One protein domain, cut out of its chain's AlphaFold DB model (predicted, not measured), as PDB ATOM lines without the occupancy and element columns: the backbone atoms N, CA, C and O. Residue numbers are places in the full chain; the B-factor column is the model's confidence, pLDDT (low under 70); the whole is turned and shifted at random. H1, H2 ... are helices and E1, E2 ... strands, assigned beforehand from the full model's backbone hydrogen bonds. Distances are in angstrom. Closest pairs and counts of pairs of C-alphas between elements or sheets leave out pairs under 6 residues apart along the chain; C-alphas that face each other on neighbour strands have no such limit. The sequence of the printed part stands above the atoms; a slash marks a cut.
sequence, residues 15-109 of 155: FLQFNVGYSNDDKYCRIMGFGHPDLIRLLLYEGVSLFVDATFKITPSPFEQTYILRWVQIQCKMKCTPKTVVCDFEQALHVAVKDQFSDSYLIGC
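Overview. This is residues 15 to 109 of the 155 residues of an uncharacterized protein of Phytophthora sojae (strain P6497) (UniProt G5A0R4). A small slab of three parallel strands, E3, E4 and E5, has H3 packed on one face, and H2 lies beside H3 in the middle of the domain, between H3 and a long hairpin of two strands, E1 and E2. Residues 23 to 28, at the turn of that hairpin, stick out, and the short helix H1 lies beyond the hairpin's other end. The printed part has 95 residues, with three named helices and five named strands in the order E1, E2, H1, E3, H2, E4, H3, E5, and its class is mixed, helices and strands. The three-stranded sheet runs E3, E4, E5, all parallel, and E1 and E2 are antiparallel. The whole is compact, with a radius of gyration of the C-alphas of 13.5 A, and spans 40 by 30 by 19 A.

Arrangement. E1, residues 16 to 24, and E2, residues 27 to 34, form a hairpin, with directions at 164 degrees; N 20 and O 31 are 2.8 A apart, within hydrogen-bond range. H1, residues 37 to 42, and H2, residues 64 to 75, are close but not clearly touching, with the C-alphas of Ile 40 and Gln 75 the closest at 7.5 A, and are about perpendicular at 81 degrees. The closest C-alphas of E2 and H2, those of Gly 33 and Trp 71, are 7.9 A apart. E3, residues 49 to 52, is an edge strand parallel to E4, residues 84 to 88, at 20 degrees, with N 50 and O 84 at 2.8 A. E1 and E2 are apart from both. E3, H2 and E4 form a strand-helix-strand unit, two parallel neighbour strands with a helix between them in the chain, with a right-handed crossover. H3, residues 91 to 100, touches H2, at a shallow tilt of 31 degrees, the same way; the C-alphas of Thr 66 and Ala 96 are their closest, at 4.5 A. E5, residues 105 to 109, is the other edge strand, parallel to E4 at 28 degrees, with N 109 and O 87 at 2.7 A. E4, H3 and E5 form a second such unit, also right-handed. H3 is on the sheet at a height of 9.3 A, making two layers, a helix on one face of a sheet; it runs along the strands, at 22 degrees to E4 on the local plane. H2 is not on this sheet. Every O i to N i+4 pair is within hydrogen-bond range in H1 and H3, and 7 of 8 in H2.

Along the chain. E1, residues 16 to 24, begins at C-alpha 16 (-46.768, 10.372, -5.686) and is 22.9 A long; E2, residues 27 to 34, is 23.0 A. H1, residues 37 to 42, and E3, residues 49 to 52, are short. H2, residues 64 to 75, is 17.1 A long and begins at C-alpha 64 (-41.276, -8.215, 1.825). E4, residues 84 to 88, is 13.4 A, and H3, residues 91 to 100, is 14.4 A. E5, residues 105 to 109, is 12.9 A and ends at C-alpha 109 (-25.032, 1.330, 9.204).

Size, cuts and confidence. The two C-alphas farthest apart, those of Asp 26 and Gly 47, are 40.2 A apart. The printed part has no cut. The link from E3 to H2, 11 residues, is long. The mean pLDDT of the printed part is 81.1, and residues 55 to 66 are under 70.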
ATOM      1  N   PHE A  15     -45.513  14.280  -6.493       87.38
ATOM      2  CA  PHE A  15     -44.617  13.565  -5.593       87.38
ATOM      3  C   PHE A  15     -45.005  12.087  -5.464       87.38
ATOM      4  O   PHE A  15     -44.142  11.245  -5.235       87.38
ATOM      5  N   LEU A  16     -46.290  11.752  -5.624       89.62
ATOM      6  CA  LEU A  16     -46.768  10.372  -5.686       89.62
ATOM      7  C   LEU A  16     -46.446   9.792  -7.069       89.62
ATOM      8  O   LEU A  16     -46.988  10.243  -8.071       89.62
ATOM      9  N   GLN A  17     -45.594   8.773  -7.114       86.44
ATOM     10  CA  GLN A  17     -45.182   8.119  -8.358       86.44
ATOM     11  C   GLN A  17     -46.069   6.928  -8.713       86.44
ATOM     12  O   GLN A  17     -46.330   6.660  -9.883       86.44
ATOM     13  N   PHE A  18     -46.526   6.185  -7.702       85.62
ATOM     14  CA  PHE A  18     -47.425   5.054  -7.901       85.62
ATOM     15  C   PHE A  18     -48.225   4.741  -6.641       85.62
ATOM     16  O   PHE A  18     -47.771   4.971  -5.521       85.62
ATOM     17  N   ASN A  19     -49.410   4.170  -6.838       90.12
ATOM     18  CA  ASN A  19     -50.288   3.660  -5.793       90.12
ATOM     19  C   ASN A  19     -50.971   2.399  -6.330       90.12
ATOM     20  O   ASN A  19     -51.905   2.486  -7.124       90.12
ATOM     21  N   VAL A  20     -50.449   1.234  -5.956       85.94
ATOM     22  CA  VAL A  20     -50.840  -0.061  -6.519       85.94
ATOM     23  C   VAL A  20     -51.409  -0.937  -5.411       85.94
ATOM     24  O   VAL A  20     -50.750  -1.175  -4.400       85.94
ATOM     25  N   GLY A  21     -52.635  -1.423  -5.605       88.25
ATOM     26  CA  GLY A  21     -53.225  -2.484  -4.792       88.25
ATOM     27  C   GLY A  21     -52.959  -3.854  -5.411       88.25
ATOM     28  O   GLY A  21     -53.025  -3.989  -6.630       88.25
ATOM     29  N   TYR A  22     -52.672  -4.859  -4.592       81.31
ATOM     30  CA  TYR A  22     -52.455  -6.241  -5.021       81.31
ATOM     31  C   TYR A  22     -52.952  -7.210  -3.948       81.31
ATOM     32  O   TYR A  22     -53.031  -6.848  -2.777       81.31
ATOM     33  N   SER A  23     -53.288  -8.436  -4.338       82.62
ATOM     34  CA  SER A  23     -53.666  -9.489  -3.393       82.62
ATOM     35  C   SER A  23     -52.477 -10.413  -3.146       82.62
ATOM     36  O   SER A  23     -51.820 -10.828  -4.101       82.62
ATOM     37  N   ASN A  24     -52.206 -10.736  -1.885       77.12
ATOM     38  CA  ASN A  24     -51.217 -11.730  -1.474       77.12
ATOM     39  C   ASN A  24     -51.864 -12.666  -0.446       77.12
ATOM     40  O   ASN A  24     -52.307 -12.182   0.593       77.12
ATOM     41  N   ASP A  25     -51.961 -13.965  -0.742       81.69
ATOM     42  CA  ASP A  25     -52.628 -14.968   0.110       81.69
ATOM     43  C   ASP A  25     -54.008 -14.506   0.632       81.69
ATOM     44  O   ASP A  25     -54.252 -14.452   1.839       81.69
ATOM     45  N   ASP A  26     -54.886 -14.076  -0.284       82.38
ATOM     46  CA  ASP A  26     -56.229 -13.527  -0.009       82.38
ATOM     47  C   ASP A  26     -56.277 -12.266   0.877       82.38
ATOM     48  O   ASP A  26     -57.349 -11.784   1.250       82.38
ATOM     49  N   LYS A  27     -55.124 -11.657   1.170       81.12
ATOM     50  CA  LYS A  27     -55.033 -10.354   1.832       81.12
ATOM     51  C   LYS A  27     -54.821  -9.262   0.799       81.12
ATOM     52  O   LYS A  27     -53.912  -9.330  -0.028       81.12
ATOM     53  N   TYR A  28     -55.646  -8.222   0.870       83.75
ATOM     54  CA  TYR A  28     -55.431  -7.017   0.080       83.75
ATOM     55  C   TYR A  28     -54.273  -6.211   0.671       83.75
ATOM     56  O   TYR A  28     -54.323  -5.757   1.816       83.75
ATOM     57  N   CYS A  29     -53.254  -6.002  -0.148       81.69
ATOM     58  CA  CYS A  29     -52.078  -5.210   0.145       81.69
ATOM     59  C   CYS A  29     -52.028  -3.990  -0.783       81.69
ATOM     60  O   CYS A  29     -52.609  -3.965  -1.870       81.69
ATOM     61  N   ARG A  30     -51.322  -2.944  -0.356       83.81
ATOM     62  CA  ARG A  30     -51.141  -1.719  -1.139       83.81
ATOM     63  C   ARG A  30     -49.717  -1.213  -0.996       83.81
ATOM     64  O   ARG A  30     -49.193  -1.172   0.111       83.81
ATOM     65  N   ILE A  31     -49.135  -0.770  -2.104       80.50
ATOM     66  CA  ILE A  31     -47.819  -0.133  -2.141       80.50
ATOM     67  C   ILE A  31     -47.978   1.241  -2.763       80.50
ATOM     68  O   ILE A  31     -48.550   1.393  -3.842       80.50
ATOM     69  N   MET A  32     -47.464   2.243  -2.061       85.62
ATOM     70  CA  MET A  32     -47.385   3.611  -2.545       85.62
ATOM     71  C   MET A  32     -45.918   4.008  -2.610       85.62
ATOM     72  O   MET A  32     -45.182   3.803  -1.645       85.62
ATOM     73  N   GLY A  33     -45.504   4.574  -3.735       85.44
ATOM     74  CA  GLY A  33     -44.176   5.146  -3.883       85.44
ATOM     75  C   GLY A  33     -44.255   6.640  -4.059       85.44
ATOM     76  O   GLY A  33     -44.986   7.141  -4.914       85.44
ATOM     77  N   PHE A  34     -43.457   7.337  -3.266       87.81
ATOM     78  CA  PHE A  34     -43.324   8.779  -3.316       87.81
ATOM     79  C   PHE A  34     -41.878   9.132  -3.634       87.81
ATOM     80  O   PHE A  34     -40.949   8.488  -3.150       87.81
ATOM     81  N   GLY A  35     -41.677  10.156  -4.443       87.38
ATOM     82  CA  GLY A  35     -40.358  10.612  -4.832       87.38
ATOM     83  C   GLY A  35     -40.477  11.771  -5.794       87.38
ATOM     84  O   GLY A  35     -41.382  11.821  -6.618       87.38
ATOM     85  N   HIS A  36     -39.559  12.721  -5.689       88.62
ATOM     86  CA  HIS A  36     -39.491  13.795  -6.664       88.62
ATOM     87  C   HIS A  36     -38.865  13.259  -7.966       88.62
ATOM     88  O   HIS A  36     -37.815  12.611  -7.880       88.62
ATOM     89  N   PRO A  37     -39.426  13.540  -9.157       86.75
ATOM     90  CA  PRO A  37     -38.930  12.979 -10.416       86.75
ATOM     91  C   PRO A  37     -37.434  13.210 -10.660       86.75
ATOM     92  O   PRO A  37     -36.741  12.320 -11.147       86.75
ATOM     93  N   ASP A  38     -36.911  14.376 -10.275       87.88
ATOM     94  CA  ASP A  38     -35.483  14.670 -10.447       87.88
ATOM     95  C   ASP A  38     -34.608  13.823  -9.519       87.88
ATOM     96  O   ASP A  38     -33.560  13.354  -9.943       87.88
ATOM     97  N   LEU A  39     -35.057  13.542  -8.291       86.19
ATOM     98  CA  LEU A  39     -34.316  12.676  -7.369       86.19
ATOM     99  C   LEU A  39     -34.302  11.227  -7.862       86.19
ATOM    100  O   LEU A  39     -33.281  10.559  -7.756       86.19
ATOM    101  N   ILE A  40     -35.399  10.761  -8.465       86.69
ATOM    102  CA  ILE A  40     -35.458   9.434  -9.092       86.69
ATOM    103  C   ILE A  40     -34.479   9.360 -10.265       86.69
ATOM    104  O   ILE A  40     -33.787   8.361 -10.425       86.69
ATOM    105  N   ARG A  41     -34.353  10.435 -11.057       87.00
ATOM    106  CA  ARG A  41     -33.342  10.510 -12.123       87.00
ATOM    107  C   ARG A  41     -31.920  10.465 -11.580       87.00
ATOM    108  O   ARG A  41     -31.074   9.863 -12.231       87.00
ATOM    109  N   LEU A  42     -31.657  11.042 -10.403       89.06
ATOM    110  CA  LEU A  42     -30.332  10.948  -9.785       89.06
ATOM    111  C   LEU A  42     -29.941   9.495  -9.475       89.06
ATOM    112  O   LEU A  42     -28.769   9.154  -9.577       89.06
ATOM    113  N   LEU A  43     -30.909   8.625  -9.162       88.19
ATOM    114  CA  LEU A  43     -30.655   7.194  -8.934       88.19
ATOM    115  C   LEU A  43     -30.201   6.449 -10.201       88.19
ATOM    116  O   LEU A  43     -29.705   5.332 -10.100       88.19
ATOM    117  N   LEU A  44     -30.377   7.047 -11.384       88.75
ATOM    118  CA  LEU A  44     -29.973   6.465 -12.666       88.75
ATOM    119  C   LEU A  44     -28.519   6.771 -13.042       88.75
ATOM    120  O   LEU A  44     -28.046   6.250 -14.049       88.75
ATOM    121  N   TYR A  45     -27.821   7.632 -12.296       89.44
ATOM    122  CA  TYR A  45     -26.399   7.852 -12.539       89.44
ATOM    123  C   TYR A  45     -25.597   6.609 -12.160       89.44
ATOM    124  O   TYR A  45     -25.838   5.973 -11.133       89.44
ATOM    125  N   GLU A  46     -24.598   6.285 -12.974       87.31
ATOM    126  CA  GLU A  46     -23.675   5.207 -12.648       87.31
ATOM    127  C   GLU A  46     -22.867   5.548 -11.396       87.31
ATOM    128  O   GLU A  46     -22.458   6.689 -11.170       87.31
ATOM    129  N   GLY A  47     -22.607   4.535 -10.573       85.62
ATOM    130  CA  GLY A  47     -21.702   4.687  -9.440       85.62
ATOM    131  C   GLY A  47     -22.309   5.347  -8.202       85.62
ATOM    132  O   GLY A  47     -21.574   5.629  -7.255       85.62
ATOM    133  N   VAL A  48     -23.624   5.581  -8.175       91.44
ATOM    134  CA  VAL A  48     -24.288   6.215  -7.029       91.44
ATOM    135  C   VAL A  48     -24.172   5.379  -5.757       91.44
ATOM    136  O   VAL A  48     -24.118   4.146  -5.783       91.44
ATOM    137  N   SER A  49     -24.142   6.079  -4.624       91.19
ATOM    138  CA  SER A  49     -24.297   5.480  -3.300       91.19
ATOM    139  C   SER A  49     -25.751   5.619  -2.867       91.19
ATOM    140  O   SER A  49     -26.247   6.734  -2.705       91.19
ATOM    141  N   LEU A  50     -26.432   4.491  -2.702       90.31
ATOM    142  CA  LEU A  50     -27.814   4.443  -2.250       90.31
ATOM    143  C   LEU A  50     -27.845   4.300  -0.729       90.31
ATOM    144  O   LEU A  50     -27.204   3.411  -0.179       90.31
ATOM    145  N   PHE A  51     -28.615   5.148  -0.056       88.75
ATOM    146  CA  PHE A  51     -28.873   5.032   1.376       88.75
ATOM    147  C   PHE A  51     -30.299   4.527   1.562       88.75
ATOM    148  O   PHE A  51     -31.247   5.178   1.123       88.75
ATOM    149  N   VAL A  52     -30.442   3.357   2.175       84.44
ATOM    150  CA  VAL A  52     -31.729   2.705   2.408       84.44
ATOM    151  C   VAL A  52     -31.961   2.624   3.908       84.44
ATOM    152  O   VAL A  52     -31.316   1.842   4.603       84.44
ATOM    153  N   ASP A  53     -32.900   3.428   4.385       79.69
ATOM    154  CA  ASP A  53     -33.481   3.295   5.718       79.69
ATOM    155  C   ASP A  53     -34.860   2.648   5.574       79.69
ATOM    156  O   ASP A  53     -35.621   2.985   4.659       79.69
ATOM    157  N   ALA A  54     -35.174   1.695   6.443       71.12
ATOM    158  CA  ALA A  54     -36.437   0.990   6.395       71.12
ATOM    159  C   ALA A  54     -36.929   0.653   7.805       71.12
ATOM    160  O   ALA A  54     -36.233   0.042   8.609       71.12
ATOM    161  N   THR A  55     -38.161   1.066   8.113       62.22
ATOM    162  CA  THR A  55     -38.780   0.849   9.425       62.22
ATOM    163  C   THR A  55     -39.880  -0.203   9.316       62.22
ATOM    164  O   THR A  55     -40.942   0.032   8.742       62.22
ATOM    165  N   PHE A  56     -39.641  -1.373   9.897       58.41
ATOM    166  CA  PHE A  56     -40.463  -2.566   9.702       58.41
ATOM    167  C   PHE A  56     -41.313  -2.876  10.934       58.41
ATOM    168  O   PHE A  56     -40.980  -3.724  11.756       58.41
ATOM    169  N   LYS A  57     -42.422  -2.146  11.111       51.81
ATOM    170  CA  LYS A  57     -43.336  -2.386  12.245       51.81
ATOM    171  C   LYS A  57     -44.232  -3.619  12.032       51.81
ATOM    172  O   LYS A  57     -44.739  -4.167  13.006       51.81
ATOM    173  N   ILE A  58     -44.437  -4.032  10.778       46.75
ATOM    174  CA  ILE A  58     -45.249  -5.185  10.367       46.75
ATOM    175  C   ILE A  58     -44.579  -5.790   9.130       46.75
ATOM    176  O   ILE A  58     -44.762  -5.271   8.036       46.75
ATOM    177  N   THR A  59     -43.802  -6.857   9.305       46.81
ATOM    178  CA  THR A  59     -43.252  -7.632   8.180       46.81
ATOM    179  C   THR A  59     -43.361  -9.114   8.531       46.81
ATOM    180  O   THR A  59     -42.645  -9.579   9.422       46.81
ATOM    181  N   PRO A  60     -44.288  -9.872   7.924       47.66
ATOM    182  CA  PRO A  60     -44.309 -11.327   8.028       47.66
ATOM    183  C   PRO A  60     -43.128 -11.943   7.248       47.66
ATOM    184  O   PRO A  60     -42.613 -11.354   6.299       47.66
ATOM    185  N   SER A  61     -42.683 -13.138   7.650       49.16
ATOM    186  CA  SER A  61     -41.562 -13.872   7.024       49.16
ATOM    187  C   SER A  61     -41.804 -14.166   5.523       49.16
ATOM    188  O   SER A  61     -42.949 -14.476   5.198       49.16
ATOM    189  N   PRO A  62     -40.788 -14.226   4.624       50.97
ATOM    190  CA  PRO A  62     -39.360 -13.939   4.802       50.97
ATOM    191  C   PRO A  62     -38.795 -12.831   3.875       50.97
ATOM    192  O   PRO A  62     -37.593 -12.599   3.920       50.97
ATOM    193  N   PHE A  63     -39.590 -12.149   3.031       58.03
ATOM    194  CA  PHE A  63     -39.019 -11.378   1.904       58.03
ATOM    195  C   PHE A  63     -39.798 -10.127   1.434       58.03
ATOM    196  O   PHE A  63     -39.625  -9.692   0.295       58.03
ATOM    197  N   GLU A  64     -40.606  -9.462   2.265       60.75
ATOM    198  CA  GLU A  64     -41.276  -8.215   1.825       60.75
ATOM    199  C   GLU A  64     -40.296  -7.051   1.556       60.75
ATOM    200  O   GLU A  64     -40.567  -6.152   0.764       60.75
ATOM    201  N   GLN A  65     -39.101  -7.101   2.142       60.31
ATOM    202  CA  GLN A  65     -38.065  -6.070   1.988       60.31
ATOM    203  C   GLN A  65     -37.510  -6.022   0.557       60.31
ATOM    204  O   GLN A  65     -37.214  -4.954   0.018       60.31
ATOM    205  N   THR A  66     -37.485  -7.183  -0.095       63.03
ATOM    206  CA  THR A  66     -37.198  -7.347  -1.521       63.03
ATOM    207  C   THR A  66     -38.185  -6.570  -2.380       63.03
ATOM    208  O   THR A  66     -37.776  -5.986  -3.378       63.03
ATOM    209  N   TYR A  67     -39.462  -6.480  -1.984       70.19
ATOM    210  CA  TYR A  67     -40.457  -5.741  -2.761       70.19
ATOM    211  C   TYR A  67     -40.161  -4.247  -2.771       70.19
ATOM    212  O   TYR A  67     -40.209  -3.647  -3.836       70.19
ATOM    213  N   ILE A  68     -39.812  -3.633  -1.636       74.44
ATOM    214  CA  ILE A  68     -39.526  -2.188  -1.588       74.44
ATOM    215  C   ILE A  68     -38.359  -1.844  -2.521       74.44
ATOM    216  O   ILE A  68     -38.480  -0.959  -3.369       74.44
ATOM    217  N   LEU A  69     -37.254  -2.587  -2.422       81.81
ATOM    218  CA  LEU A  69     -36.092  -2.392  -3.292       81.81
ATOM    219  C   LEU A  69     -36.403  -2.731  -4.758       81.81
ATOM    220  O   LEU A  69     -35.969  -2.019  -5.665       81.81
ATOM    221  N   ARG A  70     -37.237  -3.748  -5.005       82.44
ATOM    222  CA  ARG A  70     -37.743  -4.074  -6.342       82.44
ATOM    223  C   ARG A  70     -38.579  -2.943  -6.925       82.44
ATOM    224  O   ARG A  70     -38.480  -2.669  -8.117       82.44
ATOM    225  N   TRP A  71     -39.379  -2.251  -6.120       79.62
ATOM    226  CA  TRP A  71     -40.142  -1.096  -6.580       79.62
ATOM    227  C   TRP A  71     -39.245   0.092  -6.904       79.62
ATOM    228  O   TRP A  71     -39.497   0.765  -7.902       79.62
ATOM    229  N   VAL A  72     -38.165   0.311  -6.147       81.88
ATOM    230  CA  VAL A  72     -37.129   1.290  -6.520       81.88
ATOM    231  C   VAL A  72     -36.542   0.942  -7.889       81.88
ATOM    232  O   VAL A  72     -36.465   1.810  -8.759       81.88
ATOM    233  N   GLN A  73     -36.211  -0.331  -8.124       85.06
ATOM    234  CA  GLN A  73     -35.760  -0.804  -9.433       85.06
ATOM    235  C   GLN A  73     -36.806  -0.557 -10.532       85.06
ATOM    236  O   GLN A  73     -36.474   0.012 -11.569       85.06
ATOM    237  N   ILE A  74     -38.079  -0.890 -10.302       84.12
ATOM    238  CA  ILE A  74     -39.175  -0.660 -11.259       84.12
ATOM    239  C   ILE A  74     -39.316   0.830 -11.599       84.12
ATOM    240  O   ILE A  74     -39.407   1.176 -12.777       84.12
ATOM    241  N   GLN A  75     -39.275   1.718 -10.601       81.69
ATOM    242  CA  GLN A  75     -39.302   3.172 -10.813       81.69
ATOM    243  C   GLN A  75     -38.115   3.650 -11.646       81.69
ATOM    244  O   GLN A  75     -38.249   4.497 -12.529       81.69
ATOM    245  N   CYS A  76     -36.960   3.031 -11.434       84.94
ATOM    246  CA  CYS A  76     -35.766   3.278 -12.220       84.94
ATOM    247  C   CYS A  76     -35.771   2.552 -13.575       84.94
ATOM    248  O   CYS A  76     -34.773   2.604 -14.285       84.94
ATOM    249  N   LYS A  77     -36.861   1.876 -13.971       87.31
ATOM    250  CA  LYS A  77     -36.953   1.047 -15.190       87.31
ATOM    251  C   LYS A  77     -35.890  -0.058 -15.245       87.31
ATOM    252  O   LYS A  77     -35.317  -0.311 -16.301       87.31
ATOM    253  N   MET A  78     -35.595  -0.660 -14.093       87.44
ATOM    254  CA  MET A  78     -34.481  -1.591 -13.857       87.44
ATOM    255  C   MET A  78     -33.093  -0.985 -14.167       87.44
ATOM    256  O   MET A  78     -32.123  -1.694 -14.409       87.44
ATOM    257  N   LYS A  79     -33.047   0.353 -14.208       88.81
ATOM    258  CA  LYS A  79     -31.928   1.280 -14.428       88.81
ATOM    259  C   LYS A  79     -30.876   1.369 -13.334       88.81
ATOM    260  O   LYS A  79     -29.773   1.845 -13.567       88.81
ATOM    261  N   CYS A  80     -31.298   1.086 -12.108       89.81
ATOM    262  CA  CYS A  80     -30.576   1.516 -10.921       89.81
ATOM    263  C   CYS A  80     -29.440   0.535 -10.641       89.81
ATOM    264  O   CYS A  80     -29.684  -0.607 -10.253       89.81
ATOM    265  N   THR A  81     -28.204   0.985 -10.833       91.44
ATOM    266  CA  THR A  81     -26.987   0.195 -10.619       91.44
ATOM    267  C   THR A  81     -26.076   0.906  -9.614       91.44
ATOM    268  O   THR A  81     -25.025   1.451  -9.967       91.44
ATOM    269  N   PRO A  82     -26.477   0.962  -8.328       93.12
ATOM    270  CA  PRO A  82     -25.675   1.628  -7.317       93.12
ATOM    271  C   PRO A  82     -24.339   0.901  -7.151       93.12
ATOM    272  O   PRO A  82     -24.272  -0.326  -7.121       93.12
ATOM    273  N   LYS A  83     -23.248   1.649  -6.985       94.81
ATOM    274  CA  LYS A  83     -21.945   1.053  -6.642       94.81
ATOM    275  C   LYS A  83     -21.909   0.619  -5.185       94.81
ATOM    276  O   LYS A  83     -21.248  -0.357  -4.829       94.81
ATOM    277  N   THR A  84     -22.608   1.352  -4.332       93.25
ATOM    278  CA  THR A  84     -22.638   1.108  -2.895       93.25
ATOM    279  C   THR A  84     -24.057   1.264  -2.384       93.25
ATOM    280  O   THR A  84     -24.754   2.198  -2.771       93.25
ATOM    281  N   VAL A  85     -24.475   0.360  -1.505       91.00
ATOM    282  CA  VAL A  85     -25.735   0.462  -0.774       91.00
ATOM    283  C   VAL A  85     -25.409   0.491   0.709       91.00
ATOM    284  O   VAL A  85     -24.805  -0.441   1.233       91.00
ATOM    285  N   VAL A  86     -25.784   1.578   1.373       89.88
ATOM    286  CA  VAL A  86     -25.682   1.735   2.820       89.88
ATOM    287  C   VAL A  86     -27.064   1.500   3.410       89.88
ATOM    288  O   VAL A  86     -28.008   2.185   3.022       89.88
ATOM    289  N   CYS A  87     -27.206   0.553   4.327       85.81
ATOM    290  CA  CYS A  87     -28.490   0.277   4.963       85.81
ATOM    291  C   CYS A  87     -28.324  -0.204   6.403       85.81
ATOM    292  O   CYS A  87     -27.208  -0.457   6.852       85.81
ATOM    293  N   ASP A  88     -29.414  -0.279   7.160       78.81
ATOM    294  CA  ASP A  88     -29.373  -0.745   8.546       78.81
ATOM    295  C   ASP A  88     -28.875  -2.191   8.663       78.81
ATOM    296  O   ASP A  88     -29.061  -2.999   7.754       78.81
ATOM    297  N   PHE A  89     -28.229  -2.513   9.796       73.38
ATOM    298  CA  PHE A  89     -27.666  -3.844  10.065       73.38
ATOM    299  C   PHE A  89     -28.776  -4.854  10.397       73.38
ATOM    300  O   PHE A  89     -28.906  -5.338  11.523       73.38
ATOM    301  N   GLU A  90     -29.601  -5.140   9.399       71.81
ATOM    302  CA  GLU A  90     -30.710  -6.076   9.439       71.81
ATOM    303  C   GLU A  90     -30.475  -7.137   8.363       71.81
ATOM    304  O   GLU A  90     -30.369  -6.835   7.174       71.81
ATOM    305  N   GLN A  91     -30.378  -8.404   8.775       73.12
ATOM    306  CA  GLN A  91     -30.028  -9.502   7.870       73.12
ATOM    307  C   GLN A  91     -30.984  -9.599   6.677       73.12
ATOM    308  O   GLN A  91     -30.537  -9.804   5.551       73.12
ATOM    309  N   ALA A  92     -32.284  -9.428   6.909       74.06
ATOM    310  CA  ALA A  92     -33.269  -9.463   5.841       74.06
ATOM    311  C   ALA A  92     -33.034  -8.325   4.825       74.06
ATOM    312  O   ALA A  92     -33.125  -8.554   3.618       74.06
ATOM    313  N   LEU A  93     -32.619  -7.139   5.293       77.44
ATOM    314  CA  LEU A  93     -32.388  -5.980   4.432       77.44
ATOM    315  C   LEU A  93     -31.112  -6.178   3.619       77.44
ATOM    316  O   LEU A  93     -31.086  -5.891   2.427       77.44
ATOM    317  N   HIS A  94     -30.079  -6.754   4.232       82.62
ATOM    318  CA  HIS A  94     -28.864  -7.170   3.537       82.62
ATOM    319  C   HIS A  94     -29.158  -8.185   2.424       82.62
ATOM    320  O   HIS A  94     -28.646  -8.040   1.313       82.62
ATOM    321  N   VAL A  95     -29.993  -9.194   2.700       81.38
ATOM    322  CA  VAL A  95     -30.389 -10.194   1.698       81.38
ATOM    323  C   VAL A  95     -31.194  -9.542   0.577       81.38
ATOM    324  O   VAL A  95     -30.874  -9.754  -0.588       81.38
ATOM    325  N   ALA A  96     -32.166  -8.687   0.902       83.31
ATOM    326  CA  ALA A  96     -32.958  -7.967  -0.092       83.31
ATOM    327  C   ALA A  96     -32.100  -7.047  -0.978       83.31
ATOM    328  O   ALA A  96     -32.299  -6.990  -2.190       83.31
ATOM    329  N   VAL A  97     -31.120  -6.348  -0.393       87.19
ATOM    330  CA  VAL A  97     -30.162  -5.532  -1.152       87.19
ATOM    331  C   VAL A  97     -29.341  -6.403  -2.090       87.19
ATOM    332  O   VAL A  97     -29.180  -6.041  -3.249       87.19
ATOM    333  N   LYS A  98     -28.842  -7.552  -1.626       87.69
ATOM    334  CA  LYS A  98     -28.046  -8.454  -2.466       87.69
ATOM    335  C   LYS A  98     -28.850  -9.156  -3.552       87.69
ATOM    336  O   LYS A  98     -28.284  -9.447  -4.599       87.69
ATOM    337  N   ASP A  99     -30.138  -9.375  -3.332       86.69
ATOM    338  CA  ASP A  99     -31.047  -9.898  -4.350       86.69
ATOM    339  C   ASP A  99     -31.328  -8.863  -5.455       86.69
ATOM    340  O   ASP A  99     -31.287  -9.183  -6.639       86.69
ATOM    341  N   GLN A 100     -31.553  -7.595  -5.086       86.94
ATOM    342  CA  GLN A 100     -31.885  -6.534  -6.048       86.94
ATOM    343  C   GLN A 100     -30.665  -5.844  -6.676       86.94
ATOM    344  O   GLN A 100     -30.778  -5.257  -7.753       86.94
ATOM    345  N   PHE A 101     -29.516  -5.884  -6.000       90.38
ATOM    346  CA  PHE A 101     -28.277  -5.209  -6.383       90.38
ATOM    347  C   PHE A 101     -27.058  -6.096  -6.062       90.38
ATOM    348  O   PHE A 101     -26.249  -5.796  -5.176       90.38
ATOM    349  N   SER A 102     -26.932  -7.218  -6.774       89.94
ATOM    350  CA  SER A 102     -25.882  -8.230  -6.549       89.94
ATOM    351  C   SER A 102     -24.468  -7.641  -6.534       89.94
ATOM    352  O   SER A 102     -23.657  -7.975  -5.660       89.94
ATOM    353  N   ASP A 103     -24.214  -6.713  -7.457       91.06
ATOM    354  CA  ASP A 103     -22.890  -6.157  -7.745       91.06
ATOM    355  C   ASP A 103     -22.519  -4.985  -6.825       91.06
ATOM    356  O   ASP A 103     -21.368  -4.546  -6.789       91.06
ATOM    357  N   SER A 104     -23.473  -4.474  -6.043       91.62
ATOM    358  CA  SER A 104     -23.232  -3.349  -5.147       91.62
ATOM    359  C   SER A 104     -22.448  -3.763  -3.909       91.62
ATOM    360  O   SER A 104     -22.701  -4.800  -3.283       91.62
ATOM    361  N   TYR A 105     -21.535  -2.896  -3.477       91.94
ATOM    362  CA  TYR A 105     -20.887  -3.027  -2.180       91.94
ATOM    363  C   TYR A 105     -21.872  -2.660  -1.064       91.94
ATOM    364  O   TYR A 105     -22.399  -1.550  -1.035       91.94
ATOM    365  N   LEU A 106     -22.144  -3.597  -0.158       87.44
ATOM    366  CA  LEU A 106     -23.093  -3.415   0.939       87.44
ATOM    367  C   LEU A 106     -22.362  -2.907   2.185       87.44
ATOM    368  O   LEU A 106     -21.412  -3.538   2.644       87.44
ATOM    369  N   ILE A 107     -22.840  -1.801   2.751       85.38
ATOM    370  CA  ILE A 107     -22.328  -1.211   3.988       85.38
ATOM    371  C   ILE A 107     -23.453  -1.190   5.018       85.38
ATOM    372  O   ILE A 107     -24.439  -0.474   4.868       85.38
ATOM    373  N   GLY A 108     -23.283  -1.944   6.100       77.56
ATOM    374  CA  GLY A 108     -24.181  -1.859   7.244       77.56
ATOM    375  C   GLY A 108     -23.971  -0.557   8.024       77.56
ATOM    376  O   GLY A 108     -22.838  -0.169   8.321       77.56
ATOM    377  N   CYS A 109     -25.054   0.116   8.401       78.06
ATOM    378  CA  CYS A 109     -25.032   1.330   9.204       78.06
ATOM    379  C   CYS A 109     -24.708   0.983  10.664       78.06
ATOM    380  O   CYS A 109     -25.590   0.796  11.507       78.06
TER     381      CYS A 109